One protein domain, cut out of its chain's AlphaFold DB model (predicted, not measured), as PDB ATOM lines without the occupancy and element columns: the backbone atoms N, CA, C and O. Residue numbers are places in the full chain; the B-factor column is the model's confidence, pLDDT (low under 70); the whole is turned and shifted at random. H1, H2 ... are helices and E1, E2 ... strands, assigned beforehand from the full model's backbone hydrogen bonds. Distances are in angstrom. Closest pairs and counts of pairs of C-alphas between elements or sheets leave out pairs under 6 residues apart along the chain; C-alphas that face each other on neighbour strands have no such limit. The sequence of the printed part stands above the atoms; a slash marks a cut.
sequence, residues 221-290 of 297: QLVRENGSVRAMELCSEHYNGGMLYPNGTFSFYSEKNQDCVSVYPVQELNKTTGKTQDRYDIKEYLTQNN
ATOM      1  N   GLN A 221     -13.383 -13.325  12.104       87.75
ATOM      2  CA  GLN A 221     -13.925 -12.009  11.790       87.75
ATOM      3  C   GLN A 221     -15.370 -11.968  12.255       87.75
ATOM      4  O   GLN A 221     -16.172 -12.837  11.898       87.75
ATOM      5  N   LEU A 222     -15.700 -10.971  13.068       87.94
ATOM      6  CA  LEU A 222     -17.065 -10.778  13.521       87.94
ATOM      7  C   LEU A 222     -17.878 -10.094  12.423       87.94
ATOM      8  O   LEU A 222     -17.400  -9.204  11.717       87.94
ATOM      9  N   VAL A 223     -19.137 -10.510  12.283       87.31
ATOM     10  CA  VAL A 223     -20.055  -9.911  11.310       87.31
ATOM     11  C   VAL A 223     -20.278  -8.451  11.684       87.31
ATOM     12  O   VAL A 223     -20.640  -8.144  12.820       87.31
ATOM     13  N   ARG A 224     -20.064  -7.548  10.724       87.44
ATOM     14  CA  ARG A 224     -20.264  -6.109  10.908       87.44
ATOM     15  C   ARG A 224     -21.527  -5.663  10.187       87.44
ATOM     16  O   ARG A 224     -21.660  -5.851   8.982       87.44
ATOM     17  N   GLU A 225     -22.423  -5.024  10.925       83.62
ATOM     18  CA  GLU A 225     -23.612  -4.364  10.394       83.62
ATOM     19  C   GLU A 225     -23.431  -2.852  10.589       83.62
ATOM     20  O   GLU A 225     -23.131  -2.382  11.687       83.62
ATOM     21  N   ASN A 226     -23.540  -2.076   9.503       82.75
ATOM     22  CA  ASN A 226     -23.357  -0.615   9.499       82.75
ATOM     23  C   ASN A 226     -22.014  -0.126  10.091       82.75
ATOM     24  O   ASN A 226     -21.943   0.936  10.702       82.75
ATOM     25  N   GLY A 227     -20.939  -0.906   9.922       79.94
ATOM     26  CA  GLY A 227     -19.596  -0.579  10.423       79.94
ATOM     27  C   GLY A 227     -19.351  -0.938  11.895       79.94
ATOM     28  O   GLY A 227     -18.204  -0.911  12.339       79.94
ATOM     29  N   SER A 228     -20.390  -1.344  12.628       81.62
ATOM     30  CA  SER A 228     -20.284  -1.866  13.994       81.62
ATOM     31  C   SER A 228     -20.305  -3.391  14.014       81.62
ATOM     32  O   SER A 228     -21.007  -4.013  13.219       81.62
ATOM     33  N   VAL A 229     -19.537  -3.996  14.918       84.56
ATOM     34  CA  VAL A 229     -19.617  -5.435  15.193       84.56
ATOM     35  C   VAL A 229     -21.026  -5.762  15.685       84.56
ATOM     36  O   VAL A 229     -21.557  -5.066  16.554       84.56
ATOM     37  N   ARG A 230     -21.642  -6.799  15.113       88.81
ATOM     38  CA  ARG A 230     -22.951  -7.287  15.546       88.81
ATOM     39  C   ARG A 230     -22.876  -7.684  17.019       88.81
ATOM     40  O   ARG A 230     -21.950  -8.368  17.432       88.81
ATOM     41  N   ALA A 231     -23.847  -7.247  17.809       87.12
ATOM     42  CA  ALA A 231     -23.891  -7.588  19.223       87.12
ATOM     43  C   ALA A 231     -24.183  -9.079  19.431       87.12
ATOM     44  O   ALA A 231     -24.910  -9.699  18.650       87.12
ATOM     45  N   MET A 232     -23.657  -9.629  20.524       90.06
ATOM     46  CA  MET A 232     -24.076 -10.935  21.017       90.06
ATOM     47  C   MET A 232     -25.547 -10.863  21.443       90.06
ATOM     48  O   MET A 232     -25.979  -9.872  22.029       90.06
ATOM     49  N   GLU A 233     -26.314 -11.913  21.169       90.69
ATOM     50  CA  GLU A 233     -27.707 -12.031  21.593       90.69
ATOM     51  C   GLU A 233     -27.809 -13.067  22.714       90.69
ATOM     52  O   GLU A 233     -27.397 -14.216  22.555       90.69
ATOM     53  N   LEU A 234     -28.332 -12.649  23.864       90.88
ATOM     54  CA  LEU A 234     -28.630 -13.521  24.991       90.88
ATOM     55  C   LEU A 234     -30.110 -13.892  24.932       90.88
ATOM     56  O   LEU A 234     -30.967 -13.027  25.098       90.88
ATOM     57  N   CYS A 235     -30.397 -15.175  24.733       90.56
ATOM     58  CA  CYS A 235     -31.755 -15.707  24.717       90.56
ATOM     59  C   CYS A 235     -32.004 -16.633  25.908       90.56
ATOM     60  O   CYS A 235     -31.153 -17.456  26.240       90.56
ATOM     61  N   SER A 236     -33.191 -16.536  26.501       88.50
ATOM     62  CA  SER A 236     -33.691 -17.475  27.507       88.50
ATOM     63  C   SER A 236     -34.977 -18.130  27.021       88.50
ATOM     64  O   SER A 236     -35.939 -17.438  26.681       88.50
ATOM     65  N   GLU A 237     -34.990 -19.460  26.986       88.75
ATOM     66  CA  GLU A 237     -36.176 -20.264  26.698       88.75
ATOM     67  C   GLU A 237     -36.778 -20.739  28.025       88.75
ATOM     68  O   GLU A 237     -36.110 -21.402  28.818       88.75
ATOM     69  N   HIS A 238     -38.040 -20.398  28.270       85.12
ATOM     70  CA  HIS A 238     -38.752 -20.743  29.498       85.12
ATOM     71  C   HIS A 238     -40.213 -21.083  29.193       85.12
ATOM     72  O   HIS A 238     -40.743 -20.765  28.126       85.12
ATOM     73  N   TYR A 239     -40.886 -21.760  30.120       85.88
ATOM     74  CA  TYR A 239     -42.310 -22.049  29.967       85.88
ATOM     75  C   TYR A 239     -43.135 -20.758  30.067       85.88
ATOM     76  O   TYR A 239     -42.857 -19.902  30.907       85.88
ATOM     77  N   ASN A 240     -44.182 -20.637  29.241       81.81
ATOM     78  CA  ASN A 240     -45.076 -19.466  29.162       81.81
ATOM     79  C   ASN A 240     -45.724 -19.122  30.526       81.81
ATOM     80  O   ASN A 240     -46.128 -17.992  30.796       81.81
ATOM     81  N   GLY A 241     -45.755 -20.089  31.441       80.69
ATOM     82  CA  GLY A 241     -45.942 -19.835  32.857       80.69
ATOM     83  C   GLY A 241     -46.073 -21.122  33.653       80.69
ATOM     84  O   GLY A 241     -46.335 -22.199  33.114       80.69
ATOM     85  N   GLY A 242     -45.948 -20.993  34.963       80.19
ATOM     86  CA  GLY A 242     -46.259 -22.061  35.891       80.19
ATOM     87  C   GLY A 242     -46.451 -21.517  37.294       80.19
ATOM     88  O   GLY A 242     -45.870 -20.500  37.665       80.19
ATOM     89  N   MET A 243     -47.303 -22.179  38.065       80.56
ATOM     90  CA  MET A 243     -47.454 -21.919  39.489       80.56
ATOM     91  C   MET A 243     -47.081 -23.182  40.242       80.56
ATOM     92  O   MET A 243     -47.642 -24.251  39.998       80.56
ATOM     93  N   LEU A 244     -46.138 -23.036  41.167       84.44
ATOM     94  CA  LEU A 244     -45.917 -24.006  42.221       84.44
ATOM     95  C   LEU A 244     -46.766 -23.570  43.409       84.44
ATOM     96  O   LEU A 244     -46.539 -22.521  44.013       84.44
ATOM     97  N   TYR A 245     -47.781 -24.358  43.720       88.19
ATOM     98  CA  TYR A 245     -48.632 -24.095  44.860       88.19
ATOM     99  C   TYR A 245     -47.911 -24.520  46.151       88.19
ATOM    100  O   TYR A 245     -47.189 -25.521  46.158       88.19
ATOM    101  N   PRO A 246     -48.135 -23.828  47.287       88.81
ATOM    102  CA  PRO A 246     -47.500 -24.168  48.567       88.81
ATOM    103  C   PRO A 246     -47.793 -25.592  49.065       88.81
ATOM    104  O   PRO A 246     -47.078 -26.118  49.910       88.81
ATOM    105  N   ASN A 247     -48.850 -26.220  48.545       92.50
ATOM    106  CA  ASN A 247     -49.219 -27.610  48.813       92.50
ATOM    107  C   ASN A 247     -48.365 -28.636  48.031       92.50
ATOM    108  O   ASN A 247     -48.651 -29.829  48.101       92.50
ATOM    109  N   GLY A 248     -47.367 -28.194  47.259       87.00
ATOM    110  CA  GLY A 248     -46.500 -29.051  46.447       87.00
ATOM    111  C   GLY A 248     -47.108 -29.493  45.114       87.00
ATOM    112  O   GLY A 248     -46.468 -30.233  44.371       87.00
ATOM    113  N   THR A 249     -48.324 -29.046  44.783       91.38
ATOM    114  CA  THR A 249     -48.879 -29.230  43.435       91.38
ATOM    115  C   THR A 249     -48.328 -28.170  42.493       91.38
ATOM    116  O   THR A 249     -48.037 -27.048  42.906       91.38
ATOM    117  N   PHE A 250     -48.186 -28.513  41.219       87.56
ATOM    118  CA  PHE A 250     -47.741 -27.580  40.195       87.56
ATOM    119  C   PHE A 250     -48.706 -27.603  39.016       87.56
ATOM    120  O   PHE A 250     -49.268 -28.640  38.667       87.56
ATOM    121  N   SER A 251     -48.863 -26.453  38.380       86.44
ATOM    122  CA  SER A 251     -49.493 -26.334  37.069       86.44
ATOM    123  C   SER A 251     -48.562 -25.518  36.189       86.44
ATOM    124  O   SER A 251     -48.253 -24.384  36.550       86.44
ATOM    125  N   PHE A 252     -48.117 -26.067  35.062       87.31
ATOM    126  CA  PHE A 252     -47.316 -25.336  34.082       87.31
ATOM    127  C   PHE A 252     -47.923 -25.463  32.691       87.31
ATOM    128  O   PHE A 252     -48.544 -26.472  32.354       87.31
ATOM    129  N   TYR A 253     -47.737 -24.423  31.890       87.88
ATOM    130  CA  TYR A 253     -48.087 -24.427  30.480       87.88
ATOM    131  C   TYR A 253     -46.912 -25.011  29.698       87.88
ATOM    132  O   TYR A 253     -45.784 -24.552  29.842       87.88
ATOM    133  N   SER A 254     -47.159 -26.032  28.876       88.00
ATOM    134  CA  SER A 254     -46.114 -26.691  28.077       88.00
ATOM    135  C   SER A 254     -45.598 -25.835  26.917       88.00
ATOM    136  O   SER A 254     -44.594 -26.181  26.300       88.00
ATOM    137  N   GLU A 255     -46.304 -24.753  26.590       90.19
ATOM    138  CA  GLU A 255     -45.878 -23.785  25.588       90.19
ATOM    139  C   GLU A 255     -44.613 -23.070  26.062       90.19
ATOM    140  O   GLU A 255     -44.541 -22.584  27.195       90.19
ATOM    141  N   LYS A 256     -43.607 -23.031  25.192       89.25
ATOM    142  CA  LYS A 256     -42.324 -22.399  25.468       89.25
ATOM    143  C   LYS A 256     -42.278 -21.022  24.827       89.25
ATOM    144  O   LYS A 256     -42.626 -20.882  23.657       89.25
ATOM    145  N   ASN A 257     -41.785 -20.049  25.577       88.62
ATOM    146  CA  ASN A 257     -41.475 -18.717  25.087       88.62
ATOM    147  C   ASN A 257     -39.966 -18.490  25.122       88.62
ATOM    148  O   ASN A 257     -39.266 -18.987  26.005       88.62
ATOM    149  N   GLN A 258     -39.478 -17.710  24.161       89.44
ATOM    150  CA  GLN A 258     -38.079 -17.324  24.056       89.44
ATOM    151  C   GLN A 258     -37.965 -15.803  24.132       89.44
ATOM    152  O   GLN A 258     -38.497 -15.093  23.280       89.44
ATOM    153  N   ASP A 259     -37.239 -15.317  25.136       86.94
ATOM    154  CA  ASP A 259     -36.923 -13.901  25.307       86.94
ATOM    155  C   ASP A 259     -35.455 -13.661  24.964       86.94
ATOM    156  O   ASP A 259     -34.567 -14.190  25.634       86.94
ATOM    157  N   CYS A 260     -35.198 -12.843  23.942       90.00
ATOM    158  CA  CYS A 260     -33.851 -12.493  23.497       90.00
ATOM    159  C   CYS A 260     -33.536 -11.009  23.720       90.00
ATOM    160  O   CYS A 260     -34.409 -10.142  23.597       90.00
ATOM    161  N   VAL A 261     -32.280 -10.715  24.060       88.81
ATOM    162  CA  VAL A 261     -31.754  -9.356  24.229       88.81
ATOM    163  C   VAL A 261     -30.357  -9.239  23.620       88.81
ATOM    164  O   VAL A 261     -29.486 -10.067  23.878       88.81
ATOM    165  N   SER A 262     -30.119  -8.192  22.831       90.06
ATOM    166  CA  SER A 262     -28.784  -7.878  22.310       90.06
ATOM    167  C   SER A 262     -27.939  -7.238  23.405       90.06
ATOM    168  O   SER A 262     -28.275  -6.156  23.874       90.06
ATOM    169  N   VAL A 263     -26.848  -7.883  23.810       88.44
ATOM    170  CA  VAL A 263     -26.005  -7.435  24.921       88.44
ATOM    171  C   VAL A 263     -24.805  -6.632  24.422       88.44
ATOM    172  O   VAL A 263     -24.095  -7.034  23.499       88.44
ATOM    173  N   TYR A 264     -24.565  -5.491  25.065       86.00
ATOM    174  CA  TYR A 264     -23.461  -4.580  24.761       86.00
ATOM    175  C   TYR A 264     -22.583  -4.392  26.003       86.00
ATOM    176  O   TYR A 264     -23.099  -4.482  27.123       86.00
ATOM    177  N   PRO A 265     -21.274  -4.124  25.842       84.88
ATOM    178  CA  PRO A 265     -20.437  -3.726  26.967       84.88
ATOM    179  C   PRO A 265     -20.961  -2.434  27.606       84.88
ATOM    180  O   PRO A 265     -21.373  -1.501  26.914       84.88
ATOM    181  N   VAL A 266     -20.919  -2.370  28.936       81.81
ATOM    182  CA  VAL A 266     -21.239  -1.156  29.688       81.81
ATOM    183  C   VAL A 266     -20.024  -0.238  29.626       81.81
ATOM    184  O   VAL A 266     -18.925  -0.620  30.021       81.81
ATOM    185  N   GLN A 267     -20.206   0.980  29.125       80.44
ATOM    186  CA  GLN A 267     -19.118   1.945  29.008       80.44
ATOM    187  C   GLN A 267     -18.912   2.697  30.323       80.44
ATOM    188  O   GLN A 267     -19.788   3.441  30.763       80.44
ATOM    189  N   GLU A 268     -17.734   2.553  30.930       78.81
ATOM    190  CA  GLU A 268     -17.358   3.290  32.135       78.81
ATOM    191  C   GLU A 268     -16.250   4.303  31.859       78.81
ATOM    192  O   GLU A 268     -15.190   3.978  31.324       78.81
ATOM    193  N   LEU A 269     -16.463   5.551  32.278       80.56
ATOM    194  CA  LEU A 269     -15.415   6.563  32.233       80.56
ATOM    195  C   LEU A 269     -14.425   6.330  33.378       80.56
ATOM    196  O   LEU A 269     -14.738   6.556  34.552       80.56
ATOM    197  N   ASN A 270     -13.196   5.955  33.039       80.44
ATOM    198  CA  ASN A 270     -12.124   5.889  34.014       80.44
ATOM    199  C   ASN A 270     -11.694   7.317  34.392       80.44
ATOM    200  O   ASN A 270     -10.987   7.996  33.646       80.44
ATOM    201  N   LYS A 271     -12.121   7.769  35.579       79.38
ATOM    202  CA  LYS A 271     -11.866   9.126  36.101       79.38
ATOM    203  C   LYS A 271     -10.376   9.477  36.191       79.38
ATOM    204  O   LYS A 271     -10.037  10.655  36.174       79.38
ATOM    205  N   THR A 272      -9.498   8.478  36.276       78.94
ATOM    206  CA  THR A 272      -8.049   8.664  36.432       78.94
ATOM    207  C   THR A 272      -7.335   8.816  35.089       78.94
ATOM    208  O   THR A 272      -6.358   9.551  34.997       78.94
ATOM    209  N   THR A 273      -7.803   8.134  34.039       78.00
ATOM    210  CA  THR A 273      -7.155   8.137  32.712       78.00
ATOM    211  C   THR A 273      -7.920   8.939  31.660       78.00
ATOM    212  O   THR A 273      -7.397   9.152  30.567       78.00
ATOM    213  N   GLY A 274      -9.149   9.371  31.963       80.94
ATOM    214  CA  GLY A 274     -10.036  10.064  31.026       80.94
ATOM    215  C   GLY A 274     -10.493   9.193  29.850       80.94
ATOM    216  O   GLY A 274     -11.067   9.716  28.899       80.94
ATOM    217  N   LYS A 275     -10.222   7.882  29.890       80.06
ATOM    218  CA  LYS A 275     -10.590   6.923  28.843       80.06
ATOM    219  C   LYS A 275     -11.846   6.159  29.238       80.06
ATOM    220  O   LYS A 275     -12.004   5.774  30.396       80.06
ATOM    221  N   THR A 276     -12.703   5.908  28.259       79.25
ATOM    222  CA  THR A 276     -13.824   4.978  28.398       79.25
ATOM    223  C   THR A 276     -13.286   3.551  28.343       79.25
ATOM    224  O   THR A 276     -12.544   3.212  27.421       79.25
ATOM    225  N   GLN A 277     -13.610   2.744  29.347       82.38
ATOM    226  CA  GLN A 277     -13.281   1.327  29.411       82.38
ATOM    227  C   GLN A 277     -14.571   0.513  29.406       82.38
ATOM    228  O   GLN A 277     -15.529   0.846  30.103       82.38
ATOM    229  N   ASP A 278     -14.568  -0.573  28.642       83.62
ATOM    230  CA  ASP A 278     -15.684  -1.505  28.588       83.62
ATOM    231  C   ASP A 278     -15.689  -2.397  29.837       83.62
ATOM    232  O   ASP A 278     -14.726  -3.125  30.112       83.62
ATOM    233  N   ARG A 279     -16.787  -2.338  30.594       86.75
ATOM    234  CA  ARG A 279     -17.103  -3.247  31.697       86.75
ATOM    235  C   ARG A 279     -18.172  -4.240  31.250       86.75
ATOM    236  O   ARG A 279     -19.173  -3.879  30.637       86.75
ATOM    237  N   TYR A 280     -17.967  -5.504  31.598       87.94
ATOM    238  CA  TYR A 280     -18.880  -6.596  31.275       87.94
ATOM    239  C   TYR A 280     -19.609  -7.025  32.548       87.94
ATOM    240  O   TYR A 280     -19.051  -7.765  33.357       87.94
ATOM    241  N   ASP A 281     -20.826  -6.517  32.738       89.50
ATOM    242  CA  ASP A 281     -21.717  -6.909  33.833       89.50
ATOM    243  C   ASP A 281     -23.155  -7.067  33.320       89.50
ATOM    244  O   ASP A 281     -23.892  -6.100  33.115       89.50
ATOM    245  N   ILE A 282     -23.556  -8.319  33.105       88.88
ATOM    246  CA  ILE A 282     -24.881  -8.671  32.609       88.88
ATOM    247  C   ILE A 282     -25.982  -8.359  33.623       88.88
ATOM    248  O   ILE A 282     -27.093  -8.009  33.231       88.88
ATOM    249  N   LYS A 283     -25.707  -8.449  34.928       87.50
ATOM    250  CA  LYS A 283     -26.713  -8.212  35.970       87.50
ATOM    251  C   LYS A 283     -27.085  -6.737  36.002       87.50
ATOM    252  O   LYS A 283     -28.267  -6.390  36.059       87.50
ATOM    253  N   GLU A 284     -26.080  -5.875  35.906       86.25
ATOM    254  CA  GLU A 284     -26.286  -4.441  35.758       86.25
ATOM    255  C   GLU A 284     -26.985  -4.108  34.435       86.25
ATOM    256  O   GLU A 284     -27.983  -3.386  34.449       86.25
ATOM    257  N   TYR A 285     -26.539  -4.691  33.318       86.69
ATOM    258  CA  TYR A 285     -27.153  -4.481  32.005       86.69
ATOM    259  C   TYR A 285     -28.648  -4.847  31.992       86.69
ATOM    260  O   TYR A 285     -29.483  -4.079  31.506       86.69
ATOM    261  N   LEU A 286     -29.017  -5.996  32.563       84.94
ATOM    262  CA  LEU A 286     -30.412  -6.437  32.655       84.94
ATOM    263  C   LEU A 286     -31.245  -5.511  33.554       84.94
ATOM    264  O   LEU A 286     -32.376  -5.166  33.205       84.94
ATOM    265  N   THR A 287     -30.665  -5.044  34.664       84.31
ATOM    266  CA  THR A 287     -31.326  -4.111  35.591       84.31
ATOM    267  C   THR A 287     -31.580  -2.751  34.936       84.31
ATOM    268  O   THR A 287     -32.680  -2.217  35.050       84.31
ATOM    269  N   GLN A 288     -30.604  -2.210  34.199       82.50
ATOM    270  CA  GLN A 288     -30.742  -0.933  33.483       82.50
ATOM    271  C   GLN A 288     -31.823  -0.982  32.394       82.50
ATOM    272  O   GLN A 288     -32.509   0.010  32.157       82.50
ATOM    273  N   ASN A 289     -32.015  -2.142  31.761       80.62
ATOM    274  CA  ASN A 289     -32.979  -2.324  30.676       80.62
ATOM    275  C   ASN A 289     -34.352  -2.844  31.140       80.62
ATOM    276  O   ASN A 289     -35.154  -3.271  30.310       80.62
ATOM    277  N   ASN A 290     -34.648  -2.813  32.449       80.50
ATOM    278  CA  ASN A 290     -35.892  -3.330  33.039       80.50
ATOM    279  C   ASN A 290     -36.214  -4.785  32.635       80.50
ATOM    280  O   ASN A 290     -37.378  -5.186  32.573       80.50
TER     281      ASN A 290
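What this domain is: This is residues 221 to 290 of the 297 residues of the protein "Mucolipin 3" of Mytilus galloprovincialis (UniProt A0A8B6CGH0). A long, thin two-stranded ribbon arches from end to end: the pair E1 and E4 makes its middle, the hairpin E2 and E3 continues it at a bend at one end, and the hairpin E5 and E6 makes the other end. After E6 the printed part folds back to the short helix H1, near Val 263 at the end of E4 and Val 266 at the start of E5, while before E1 residues 224 to 225 and 228 to 229 make a small antiparallel pairing. The printed part has 70 residues, with six named strands and one named helix in the order E1, E2, E3, E4, E5, E6, H1. There are three antiparallel sheets of two strands each, E1 - E4, E2 - E3 and E5 - E6, and the class is mostly strand. The whole is extended, with a radius of gyration of the C-alphas of 18.9 A, and elongated, with spans of 58 by 31 by 17 A.

Where its parts are: E1, residues 232 to 239, begins at C-alpha 232 at (-24.076, -10.935, 21.017) and is 23.2 A long. E2, residues 242 to 244, and E3, residues 250 to 252, are three residues each. E4, residues 256 to 263, begins at C-alpha 256 at (-42.324, -22.399, 25.468) and is 22.1 A long. E5, residues 266 to 269, measures 10.0 A, and E6, residues 276 to 279, measures 9.4 A. H1, residues 282 to 288, measures 9.7 A and ends at C-alpha 288 at (-30.742, -0.933, 33.483).

How they stand to each other: E1 and E4 are antiparallel neighbours at 159 degrees, with N 234 and O 261 at 2.8 A and N 257 and O 238 at 2.8 A, within hydrogen-bond range. E1 runs on into E2 across a break of 2 residues, at 60 degrees. E2 and E3 form an antiparallel hairpin at 173 degrees, with N 243 and O 251 at 2.8 A. E4 runs on into E5 across a break of 2 residues, at 25 degrees. E5 and E6 form an antiparallel hairpin at 142 degrees, with N 268 and O 277 at 2.9 A. The closest C-alphas of E4 and H1 are those of Val 263 and Tyr 285, 7.8 A apart; those of E5 and H1 are Val 266 and Tyr 285, 7.2 A apart. H1 is apart from E1, E2 and E3. In H1 every O i to N i+4 pair is within hydrogen-bond range.

The domain as a whole: The two C-alphas farthest apart are those of Asn 247 and Thr 273, at 57.5 A. The printed part has no cut, and no link between named elements is long. The mean pLDDT of the printed part is 85.5, and no printed residue is under 70.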